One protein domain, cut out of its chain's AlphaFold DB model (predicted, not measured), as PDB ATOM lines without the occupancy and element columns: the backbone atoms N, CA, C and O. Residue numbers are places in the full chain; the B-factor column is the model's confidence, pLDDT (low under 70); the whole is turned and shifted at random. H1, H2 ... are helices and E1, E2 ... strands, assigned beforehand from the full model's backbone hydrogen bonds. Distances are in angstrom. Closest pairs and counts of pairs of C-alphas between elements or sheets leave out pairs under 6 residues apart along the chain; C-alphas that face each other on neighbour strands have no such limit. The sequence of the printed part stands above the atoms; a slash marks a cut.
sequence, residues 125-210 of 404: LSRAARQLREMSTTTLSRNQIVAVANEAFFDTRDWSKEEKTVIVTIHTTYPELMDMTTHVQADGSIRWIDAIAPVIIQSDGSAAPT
ATOM      1  N   LEU A 125     317.402 262.926 205.662       88.00
ATOM      2  CA  LEU A 125     316.232 262.381 204.987       88.00
ATOM      3  C   LEU A 125     316.447 262.268 203.479       88.00
ATOM      4  O   LEU A 125     316.312 261.174 202.929       88.00
ATOM      5  N   SER A 126     316.867 263.349 202.816       88.12
ATOM      6  CA  SER A 126     317.097 263.322 201.367       88.12
ATOM      7  C   SER A 126     318.189 262.316 200.982       88.12
ATOM      8  O   SER A 126     318.038 261.594 199.992       88.12
ATOM      9  N   ARG A 127     319.243 262.174 201.801       85.75
ATOM     10  CA  ARG A 127     320.258 261.129 201.595       85.75
ATOM     11  C   ARG A 127     319.676 259.723 201.727       85.75
ATOM     12  O   ARG A 127     319.950 258.874 200.881       85.75
ATOM     13  N   ALA A 128     318.897 259.469 202.779       86.94
ATOM     14  CA  ALA A 128     318.281 258.167 203.017       86.94
ATOM     15  C   ALA A 128     317.343 257.771 201.868       86.94
ATOM     16  O   ALA A 128     317.411 256.651 201.365       86.94
ATOM     17  N   ALA A 129     316.525 258.718 201.406       90.31
ATOM     18  CA  ALA A 129     315.617 258.538 200.283       90.31
ATOM     19  C   ALA A 129     316.364 258.243 198.974       90.31
ATOM     20  O   ALA A 129     316.000 257.329 198.234       90.31
ATOM     21  N   ARG A 130     317.461 258.961 198.704       88.38
ATOM     22  CA  ARG A 130     318.319 258.685 197.546       88.38
ATOM     23  C   ARG A 130     318.933 257.284 197.609       88.38
ATOM     24  O   ARG A 130     318.917 256.580 196.605       88.38
ATOM     25  N   GLN A 131     319.435 256.863 198.771       87.25
ATOM     26  CA  GLN A 131     319.987 255.518 198.965       87.25
ATOM     27  C   GLN A 131     318.928 254.427 198.770       87.25
ATOM     28  O   GLN A 131     319.204 253.444 198.086       87.25
ATOM     29  N   LEU A 132     317.705 254.627 199.272       89.81
ATOM     30  CA  LEU A 132     316.579 253.733 198.988       89.81
ATOM     31  C   LEU A 132     316.273 253.648 197.494       89.81
ATOM     32  O   LEU A 132     316.052 252.556 196.985       89.81
ATOM     33  N   ARG A 133     316.289 254.774 196.779       92.06
ATOM     34  CA  ARG A 133     316.038 254.796 195.333       92.06
ATOM     35  C   ARG A 133     317.126 254.079 194.529       92.06
ATOM     36  O   ARG A 133     316.820 253.408 193.552       92.06
ATOM     37  N   GLU A 134     318.391 254.263 194.904       89.19
ATOM     38  CA  GLU A 134     319.552 253.787 194.135       89.19
ATOM     39  C   GLU A 134     319.978 252.359 194.496       89.19
ATOM     40  O   GLU A 134     320.464 251.626 193.639       89.19
ATOM     41  N   MET A 135     319.824 251.967 195.762       88.75
ATOM     42  CA  MET A 135     320.329 250.699 196.303       88.75
ATOM     43  C   MET A 135     319.226 249.818 196.898       88.75
ATOM     44  O   MET A 135     319.525 248.748 197.422       88.75
ATOM     45  N   SER A 136     317.966 250.266 196.874       88.12
ATOM     46  CA  SER A 136     316.813 249.592 197.494       88.12
ATOM     47  C   SER A 136     316.903 249.413 199.017       88.12
ATOM     48  O   SER A 136     316.038 248.769 199.613       88.12
ATOM     49  N   THR A 137     317.923 249.988 199.661       90.31
ATOM     50  CA  THR A 137     318.174 249.897 201.104       90.31
ATOM     51  C   THR A 137     318.923 251.127 201.620       90.31
ATOM     52  O   THR A 137     319.712 251.743 200.898       90.31
ATOM     53  N   THR A 138     318.691 251.489 202.880       89.06
ATOM     54  CA  THR A 138     319.439 252.523 203.600       89.06
ATOM     55  C   THR A 138     319.654 252.117 205.055       89.06
ATOM     56  O   THR A 138     318.782 251.513 205.673       89.06
ATOM     57  N   THR A 139     320.804 252.478 205.621       87.31
ATOM     58  CA  THR A 139     321.101 252.269 207.042       87.31
ATOM     59  C   THR A 139     321.168 253.615 207.741       87.31
ATOM     60  O   THR A 139     321.972 254.474 207.368       87.31
ATOM     61  N   LEU A 140     320.357 253.788 208.780       83.31
ATOM     62  CA  LEU A 140     320.318 254.996 209.591       83.31
ATOM     63  C   LEU A 140     320.872 254.719 210.982       83.31
ATOM     64  O   LEU A 140     320.382 253.874 211.725       83.31
ATOM     65  N   SER A 141     321.897 255.475 211.349       82.00
ATOM     66  CA  SER A 141     322.342 255.610 212.732       82.00
ATOM     67  C   SER A 141     321.297 256.345 213.572       82.00
ATOM     68  O   SER A 141     320.518 257.146 213.057       82.00
ATOM     69  N   ARG A 142     321.367 256.157 214.890       80.12
ATOM     70  CA  ARG A 142     320.595 256.887 215.907       80.12
ATOM     71  C   ARG A 142     320.424 258.382 215.617       80.12
ATOM     72  O   ARG A 142     319.310 258.889 215.602       80.12
ATOM     73  N   ASN A 143     321.516 259.083 215.318       73.81
ATOM     74  CA  ASN A 143     321.470 260.526 215.069       73.81
ATOM     75  C   ASN A 143     320.820 260.886 213.733       73.81
ATOM     76  O   ASN A 143     320.185 261.929 213.623       73.81
ATOM     77  N   GLN A 144     320.960 260.035 212.715       81.88
ATOM     78  CA  GLN A 144     320.256 260.233 211.448       81.88
ATOM     79  C   GLN A 144     318.753 260.010 211.624       81.88
ATOM     80  O   GLN A 144     317.983 260.773 211.058       81.88
ATOM     81  N   ILE A 145     318.342 259.036 212.442       85.25
ATOM     82  CA  ILE A 145     316.930 258.797 212.779       85.25
ATOM     83  C   ILE A 145     316.330 260.048 213.434       85.25
ATOM     84  O   ILE A 145     315.324 260.568 212.963       85.25
ATOM     85  N   VAL A 146     317.000 260.587 214.457       81.94
ATOM     86  CA  VAL A 146     316.584 261.827 215.132       81.94
ATOM     87  C   VAL A 146     316.557 263.024 214.179       81.94
ATOM     88  O   VAL A 146     315.640 263.841 214.238       81.94
ATOM     89  N   ALA A 147     317.554 263.162 213.302       80.69
ATOM     90  CA  ALA A 147     317.597 264.256 212.334       80.69
ATOM     91  C   ALA A 147     316.434 264.181 211.334       80.69
ATOM     92  O   ALA A 147     315.834 265.206 211.030       80.69
ATOM     93  N   VAL A 148     316.094 262.976 210.864       86.31
ATOM     94  CA  VAL A 148     314.940 262.762 209.981       86.31
ATOM     95  C   VAL A 148     313.630 263.069 210.703       86.31
ATOM     96  O   VAL A 148     312.784 263.743 210.130       86.31
ATOM     97  N   ALA A 149     313.466 262.616 211.949       86.12
ATOM     98  CA  ALA A 149     312.265 262.899 212.734       86.12
ATOM     99  C   ALA A 149     312.079 264.405 212.985       86.12
ATOM    100  O   ALA A 149     310.991 264.930 212.772       86.12
ATOM    101  N   ASN A 150     313.153 265.120 213.345       82.19
ATOM    102  CA  ASN A 150     313.142 266.585 213.440       82.19
ATOM    103  C   ASN A 150     312.667 267.234 212.137       82.19
ATOM    104  O   ASN A 150     311.784 268.085 212.151       82.19
ATOM    105  N   GLU A 151     313.277 266.850 211.013       85.12
ATOM    106  CA  GLU A 151     312.961 267.405 209.698       85.12
ATOM    107  C   GLU A 151     311.495 267.144 209.331       85.12
ATOM    108  O   GLU A 151     310.787 268.077 208.972       85.12
ATOM    109  N   ALA A 152     311.009 265.918 209.525       87.06
ATOM    110  CA  ALA A 152     309.622 265.546 209.259       87.06
ATOM    111  C   ALA A 152     308.603 266.243 210.177       87.06
ATOM    112  O   ALA A 152     307.452 266.419 209.784       87.06
ATOM    113  N   PHE A 153     309.005 266.610 211.396       84.31
ATOM    114  CA  PHE A 153     308.143 267.302 212.351       84.31
ATOM    115  C   PHE A 153     307.991 268.793 212.024       84.31
ATOM    116  O   PHE A 153     306.891 269.337 212.115       84.31
ATOM    117  N   PHE A 154     309.086 269.465 211.656       80.06
ATOM    118  CA  PHE A 154     309.086 270.915 211.420       80.06
ATOM    119  C   PHE A 154     308.819 271.314 209.964       80.06
ATOM    120  O   PHE A 154     308.358 272.430 209.726       80.06
ATOM    121  N   ASP A 155     309.112 270.445 208.997       81.50
ATOM    122  CA  ASP A 155     308.887 270.703 207.575       81.50
ATOM    123  C   ASP A 155     307.617 269.984 207.096       81.50
ATOM    124  O   ASP A 155     307.470 268.768 207.206       81.50
ATOM    125  N   THR A 156     306.669 270.748 206.555       75.38
ATOM    126  CA  THR A 156     305.385 270.231 206.057       75.38
ATOM    127  C   THR A 156     305.325 270.183 204.532       75.38
ATOM    128  O   THR A 156     304.232 270.180 203.962       75.38
ATOM    129  N   ARG A 157     306.473 270.211 203.846       88.56
ATOM    130  CA  ARG A 157     306.524 270.138 202.381       88.56
ATOM    131  C   ARG A 157     306.017 268.801 201.836       88.56
ATOM    132  O   ARG A 157     305.942 267.788 202.532       88.56
ATOM    133  N   ASP A 158     305.745 268.782 200.533       88.25
ATOM    134  CA  ASP A 158     305.437 267.546 199.821       88.25
ATOM    135  C   ASP A 158     306.677 266.654 199.702       88.25
ATOM    136  O   ASP A 158     307.586 266.895 198.907       88.25
ATOM    137  N   TRP A 159     306.690 265.589 200.497       91.12
ATOM    138  CA  TRP A 159     307.741 264.579 200.485       91.12
ATOM    139  C   TRP A 159     307.645 263.658 199.263       91.12
ATOM    140  O   TRP A 159     306.552 263.217 198.872       91.12
ATOM    141  N   SER A 160     308.799 263.296 198.698       92.81
ATOM    142  CA  SER A 160     308.896 262.240 197.683       92.81
ATOM    143  C   SER A 160     308.447 260.881 198.234       92.81
ATOM    144  O   SER A 160     308.333 260.683 199.447       92.81
ATOM    145  N   LYS A 161     308.182 259.914 197.345       92.94
ATOM    146  CA  LYS A 161     307.744 258.568 197.747       92.94
ATOM    147  C   LYS A 161     308.752 257.922 198.700       92.94
ATOM    148  O   LYS A 161     308.356 257.390 199.729       92.94
ATOM    149  N   GLU A 162     310.039 258.004 198.378       93.88
ATOM    150  CA  GLU A 162     311.103 257.411 199.182       93.88
ATOM    151  C   GLU A 162     311.290 258.145 200.516       93.88
ATOM    152  O   GLU A 162     311.481 257.488 201.534       93.88
ATOM    153  N   GLU A 163     311.172 259.478 200.552       93.81
ATOM    154  CA  GLU A 163     311.196 260.235 201.815       93.81
ATOM    155  C   GLU A 163     310.024 259.840 202.720       93.81
ATOM    156  O   GLU A 163     310.229 259.579 203.905       93.81
ATOM    157  N   LYS A 164     308.813 259.701 202.161       93.94
ATOM    158  CA  LYS A 164     307.641 259.209 202.903       93.94
ATOM    159  C   LYS A 164     307.885 257.821 203.480       93.94
ATOM    160  O   LYS A 164     307.567 257.605 204.644       93.94
ATOM    161  N   THR A 165     308.476 256.908 202.706       93.69
ATOM    162  CA  THR A 165     308.847 255.578 203.203       93.69
ATOM    163  C   THR A 165     309.784 255.684 204.405       93.69
ATOM    164  O   THR A 165     309.493 255.095 205.439       93.69
ATOM    165  N   VAL A 166     310.858 256.482 204.324       92.94
ATOM    166  CA  VAL A 166     311.792 256.661 205.452       92.94
ATOM    167  C   VAL A 166     311.076 257.208 206.691       92.94
ATOM    168  O   VAL A 166     311.234 256.647 207.774       92.94
ATOM    169  N   ILE A 167     310.285 258.275 206.539       92.50
ATOM    170  CA  ILE A 167     309.568 258.925 207.649       92.50
ATOM    171  C   ILE A 167     308.604 257.940 208.318       92.50
ATOM    172  O   ILE A 167     308.641 257.759 209.535       92.50
ATOM    173  N   VAL A 168     307.760 257.271 207.525       92.69
ATOM    174  CA  VAL A 168     306.763 256.318 208.030       92.69
ATOM    175  C   VAL A 168     307.438 255.150 208.733       92.69
ATOM    176  O   VAL A 168     307.011 254.770 209.824       92.69
ATOM    177  N   THR A 169     308.508 254.598 208.159       92.75
ATOM    178  CA  THR A 169     309.240 253.497 208.782       92.75
ATOM    179  C   THR A 169     309.878 253.926 210.108       92.75
ATOM    180  O   THR A 169     309.786 253.180 211.085       92.75
ATOM    181  N   ILE A 170     310.460 255.131 210.196       91.06
ATOM    182  CA  ILE A 170     311.007 255.660 211.458       91.06
ATOM    183  C   ILE A 170     309.909 255.810 212.507       91.06
ATOM    184  O   ILE A 170     310.073 255.285 213.602       91.06
ATOM    185  N   HIS A 171     308.789 256.454 212.180       90.88
ATOM    186  CA  HIS A 171     307.686 256.637 213.128       90.88
ATOM    187  C   HIS A 171     307.017 255.317 213.531       90.88
ATOM    188  O   HIS A 171     306.546 255.183 214.652       90.88
ATOM    189  N   THR A 172     306.996 254.318 212.646       90.44
ATOM    190  CA  THR A 172     306.499 252.975 212.985       90.44
ATOM    191  C   THR A 172     307.455 252.252 213.934       90.44
ATOM    192  O   THR A 172     307.014 251.534 214.827       90.44
ATOM    193  N   THR A 173     308.766 252.438 213.754       88.69
ATOM    194  CA  THR A 173     309.794 251.803 214.595       88.69
ATOM    195  C   THR A 173     309.941 252.499 215.950       88.69
ATOM    196  O   THR A 173     310.151 251.832 216.958       88.69
ATOM    197  N   TYR A 174     309.820 253.828 215.968       87.25
ATOM    198  CA  TYR A 174     309.958 254.696 217.137       87.25
ATOM    199  C   TYR A 174     308.779 255.679 217.192       87.25
ATOM    200  O   TYR A 174     308.925 256.837 216.781       87.25
ATOM    201  N   PRO A 175     307.595 255.240 217.660       87.56
ATOM    202  CA  PRO A 175     306.399 256.083 217.713       87.56
ATOM    203  C   PRO A 175     306.585 257.357 218.537       87.56
ATOM    204  O   PRO A 175     305.946 258.366 218.248       87.56
ATOM    205  N   GLU A 176     307.495 257.348 219.517       82.38
ATOM    206  CA  GLU A 176     307.810 258.522 220.337       82.38
ATOM    207  C   GLU A 176     308.374 259.683 219.502       82.38
ATOM    208  O   GLU A 176     308.264 260.842 219.885       82.38
ATOM    209  N   LEU A 177     308.956 259.400 218.331       83.56
ATOM    210  CA  LEU A 177     309.518 260.425 217.452       83.56
ATOM    211  C   LEU A 177     308.466 261.178 216.620       83.56
ATOM    212  O   LEU A 177     308.824 262.163 215.979       83.56
ATOM    213  N   MET A 178     307.189 260.765 216.642       83.50
ATOM    214  CA  MET A 178     306.111 261.507 215.968       83.50
ATOM    215  C   MET A 178     305.820 262.867 216.617       83.50
ATOM    216  O   MET A 178     305.469 263.810 215.912       83.50
ATOM    217  N   ASP A 179     305.957 262.972 217.941       82.94
ATOM    218  CA  ASP A 179     305.826 264.228 218.683       82.94
ATOM    219  C   ASP A 179     307.055 264.442 219.560       82.94
ATOM    220  O   ASP A 179     307.129 264.044 220.725       82.94
ATOM    221  N   MET A 180     308.040 265.122 218.985       71.81
ATOM    222  CA  MET A 180     309.292 265.337 219.688       71.81
ATOM    223  C   MET A 180     309.230 266.440 220.749       71.81
ATOM    224  O   MET A 180     310.161 266.558 221.549       71.81
ATOM    225  N   THR A 181     308.167 267.251 220.794       72.06
ATOM    226  CA  THR A 181     308.098 268.417 221.697       72.06
ATOM    227  C   THR A 181     308.163 268.020 223.167       72.06
ATOM    228  O   THR A 181     308.713 268.747 223.992       72.06
ATOM    229  N   THR A 182     307.677 266.822 223.492       69.06
ATOM    230  CA  THR A 182     307.681 266.265 224.849       69.06
ATOM    231  C   THR A 182     309.018 265.624 225.242       69.06
ATOM    232  O   THR A 182     309.207 265.205 226.389       69.06
ATOM    233  N   HIS A 183     309.957 265.516 224.300       66.38
ATOM    234  CA  HIS A 183     311.182 264.724 224.435       66.38
ATOM    235  C   HIS A 183     312.462 265.540 224.237       66.38
ATOM    236  O   HIS A 183     313.527 265.118 224.700       66.38
ATOM    237  N   VAL A 184     312.354 266.715 223.613       62.25
ATOM    238  CA  VAL A 184     313.431 267.698 223.475       62.25
ATOM    239  C   VAL A 184     313.550 268.515 224.765       62.25
ATOM    240  O   VAL A 184     312.611 269.167 225.214       62.25
ATOM    241  N   GLN A 185     314.724 268.467 225.386       60.75
ATOM    242  CA  GLN A 185     315.070 269.259 226.561       60.75
ATOM    243  C   GLN A 185     315.387 270.710 226.171       60.75
ATOM    244  O   GLN A 185     315.652 271.018 225.011       60.75
ATOM    245  N   ALA A 186     315.409 271.610 227.158       51.00
ATOM    246  CA  ALA A 186     315.702 273.031 226.943       51.00
ATOM    247  C   ALA A 186     317.097 273.298 226.335       51.00
ATOM    248  O   ALA A 186     317.309 274.343 225.729       51.00
ATOM    249  N   ASP A 187     318.037 272.359 226.480       44.88
ATOM    250  CA  ASP A 187     319.371 272.401 225.871       44.88
ATOM    251  C   ASP A 187     319.428 271.772 224.461       44.88
ATOM    252  O   ASP A 187     320.500 271.681 223.864       44.88
ATOM    253  N   GLY A 188     318.285 271.331 223.924       49.91
ATOM    254  CA  GLY A 188     318.158 270.674 222.623       49.91
ATOM    255  C   GLY A 188     318.456 269.170 222.626       49.91
ATOM    256  O   GLY A 188     318.349 268.534 221.578       49.91
ATOM    257  N   SER A 189     318.820 268.574 223.769       54.69
ATOM    258  CA  SER A 189     319.055 267.129 223.872       54.69
ATOM    259  C   SER A 189     317.744 266.338 223.934       54.69
ATOM    260  O   SER A 189     316.747 266.805 224.477       54.69
ATOM    261  N   ILE A 190     317.731 265.111 223.408       61.12
ATOM    262  CA  ILE A 190     316.551 264.234 223.446       61.12
ATOM    263  C   ILE A 190     316.736 263.228 224.584       61.12
ATOM    264  O   ILE A 190     317.710 262.467 224.588       61.12
ATOM    265  N   ARG A 191     315.822 263.223 225.572       60.16
ATOM    266  CA  ARG A 191     315.743 262.124 226.565       60.16
ATOM    267  C   ARG A 191     315.623 260.805 225.772       60.16
ATOM    268  O   ARG A 191     315.165 260.859 224.651       60.16
ATOM    269  N   TRP A 192     316.099 259.646 226.236       66.31
ATOM    270  CA  TRP A 192     316.050 258.352 225.490       66.31
ATOM    271  C   TRP A 192     316.814 258.227 224.153       66.31
ATOM    272  O   TRP A 192     316.713 257.174 223.526       66.31
ATOM    273  N   ILE A 193     317.661 259.181 223.737       65.38
ATOM    274  CA  ILE A 193     318.461 259.005 222.504       65.38
ATOM    275  C   ILE A 193     319.251 257.678 222.496       65.38
ATOM    276  O   ILE A 193     319.304 256.995 221.476       65.38
ATOM    277  N   ASP A 194     319.762 257.247 223.653       69.06
ATOM    278  CA  ASP A 194     320.515 255.997 223.820       69.06
ATOM    279  C   ASP A 194     319.683 254.723 223.587       69.06
ATOM    280  O   ASP A 194     320.244 253.685 223.236       69.06
ATOM    281  N   ALA A 195     318.355 254.797 223.734       73.88
ATOM    282  CA  ALA A 195     317.441 253.677 223.504       73.88
ATOM    283  C   ALA A 195     317.177 253.424 222.008       73.88
ATOM    284  O   ALA A 195     316.715 252.347 221.631       73.88
ATOM    285  N   ILE A 196     317.501 254.389 221.144       79.94
ATOM    286  CA  ILE A 196     317.357 254.250 219.695       79.94
ATOM    287  C   ILE A 196     318.506 253.383 219.172       79.94
ATOM    288  O   ILE A 196     319.688 253.691 219.369       79.94
ATOM    289  N   ALA A 197     318.166 252.306 218.472       83.38
ATOM    290  CA  ALA A 197     319.121 251.449 217.784       83.38
ATOM    291  C   ALA A 197     319.270 251.899 216.320       83.38
ATOM    292  O   ALA A 197     318.317 252.408 215.732       83.38
ATOM    293  N   PRO A 198     320.443 251.718 215.689       85.94
ATOM    294  CA  PRO A 198     320.558 251.889 214.246       85.94
ATOM    295  C   PRO A 198     319.627 250.922 213.500       85.94
ATOM    296  O   PRO A 198     319.516 249.750 213.883       85.94
ATOM    297  N   VAL A 199     319.006 251.390 212.418       87.19
ATOM    298  CA  VAL A 199     318.031 250.623 211.625       87.19
ATOM    299  C   VAL A 199     318.460 250.507 210.170       87.19
ATOM    300  O   VAL A 199     319.026 251.442 209.601       87.19
ATOM    301  N   ILE A 200     318.155 249.370 209.553       90.12
ATOM    302  CA  ILE A 200     318.212 249.191 208.101       90.12
ATOM    303  C   ILE A 200     316.782 249.267 207.580       90.12
ATOM    304  O   ILE A 200     315.946 248.493 208.035       90.12
ATOM    305  N   ILE A 201     316.515 250.176 206.644       89.81
ATOM    306  CA  ILE A 201     315.221 250.358 205.981       89.81
ATOM    307  C   ILE A 201     315.337 249.841 204.549       89.81
ATOM    308  O   ILE A 201     316.259 250.224 203.825       89.81
ATOM    309  N   GLN A 202     314.399 248.997 204.132       90.19
ATOM    310  CA  GLN A 202     314.290 248.524 202.753       90.19
ATOM    311  C   GLN A 202     313.244 249.319 201.965       90.19
ATOM    312  O   GLN A 202     312.371 249.980 202.525       90.19
ATOM    313  N   SER A 203     313.329 249.251 200.636       85.56
ATOM    314  CA  SER A 203     312.407 249.953 199.724       85.56
ATOM    315  C   SER A 203     310.927 249.569 199.879       85.56
ATOM    316  O   SER A 203     310.058 250.357 199.504       85.56
ATOM    317  N   ASP A 204     310.632 248.402 200.458       85.19
ATOM    318  CA  ASP A 204     309.276 247.949 200.791       85.19
ATOM    319  C   ASP A 204     308.735 248.540 202.109       85.19
ATOM    320  O   ASP A 204     307.593 248.275 202.481       85.19
ATOM    321  N   GLY A 205     309.534 249.358 202.803       80.31
ATOM    322  CA  GLY A 205     309.190 249.979 204.080       80.31
ATOM    323  C   GLY A 205     309.473 249.106 205.303       80.31
ATOM    324  O   GLY A 205     309.244 249.565 206.426       80.31
ATOM    325  N   SER A 206     309.996 247.888 205.124       85.75
ATOM    326  CA  SER A 206     310.439 247.049 206.239       85.75
ATOM    327  C   SER A 206     311.691 247.630 206.902       85.75
ATOM    328  O   SER A 206     312.584 248.164 206.238       85.75
ATOM    329  N   ALA A 207     311.758 247.523 208.231       84.31
ATOM    330  CA  ALA A 207     312.938 247.877 209.008       84.31
ATOM    331  C   ALA A 207     313.401 246.715 209.880       84.31
ATOM    332  O   ALA A 207     312.593 246.013 210.486       84.31
ATOM    333  N   ALA A 208     314.718 246.551 209.976       82.25
ATOM    334  CA  ALA A 208     315.343 245.636 210.919       82.25
ATOM    335  C   ALA A 208     316.327 246.408 211.815       82.25
ATOM    336  O   ALA A 208     317.148 247.173 211.290       82.25
ATOM    337  N   PRO A 209     316.291 246.215 213.149       73.81
ATOM    338  CA  PRO A 209     317.344 246.712 214.015       73.81
ATOM    339  C   PRO A 209     318.664 246.047 213.634       73.81
ATOM    340  O   PRO A 209     318.748 244.828 213.467       73.81
ATOM    341  N   THR A 210     319.722 246.842 213.541       65.56
ATOM    342  CA  THR A 210     321.075 246.297 213.419       65.56
ATOM    343  C   THR A 210     321.539 245.846 214.799       65.56
ATOM    344  O   THR A 210     322.020 246.649 215.595       65.56
TER     345      THR A 210
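AT A GLANCE: This is residues 125 to 210 of the 404 residues of an uncharacterized protein of Gibberella intermedia (UniProt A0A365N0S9). A small sheet of three strands has two crossing helices, H1 and H3, over one face, and its other face is bare. H2 packs on both helices and meets the sheet only at its margin, the short H4 packs on H2, and the loop of residues 179 to 198 makes one end of the longest axis before it returns to the sheet. The 86 printed residues hold H1, E1, H2, H3, H4, E2 and E3 in that order; the sheet, E1 - E2 - E3, is antiparallel and the class is mixed. The whole is compact, with a radius of gyration of the C-alphas of 12.3 A and spans of 38 by 30 by 18 A.

HOW THE PARTS SIT: Begin with H1, residues 125 to 135, over E1, residues 137 to 140; it runs along the strands, at 9 degrees to E1 on the local plane, fitted to just 6 C-alphas. Look next at H2, residues 142 to 154: it touches H1, with C-alphas 125 and 148 closest at 5.2 A, and only grazes the sheet. H3, residues 161 to 173, lies on the same face as H1, and its residues 162 to 167 touch H1, with C-alphas 129 and 162 closest at 4.8 A. H4, residues 175 to 178, touches H2, with C-alphas 149 and 177 closest at 6.0 A. E2, residues 199 to 202, pairs with E1 through N 138 and O 201, 2.9 A apart, and forms a hairpin with E3, residues 207 to 209, where N 200 and O 208 are 3.0 A apart. Every O i to N i+4 pair in H1, H2 and H3 is within hydrogen-bond range; H4 is too short for one.

IN THESE COORDINATES: Find C-alpha 125 at (316.232, 262.381, 204.987), where H1 begins its 15.1 A. H2 and H3 measure 18.7 A and 18.3 A. E3 ends at C-alpha 209, (317.344, 246.712, 214.015).

THE WHOLE: The C-alphas farthest apart, of Glu 134 and Ala 186, are 38.2 A apart. The printed part has no cut, and the link from H4 to E2 is long; residues 182 to 194 and residue 210 have pLDDT under 70.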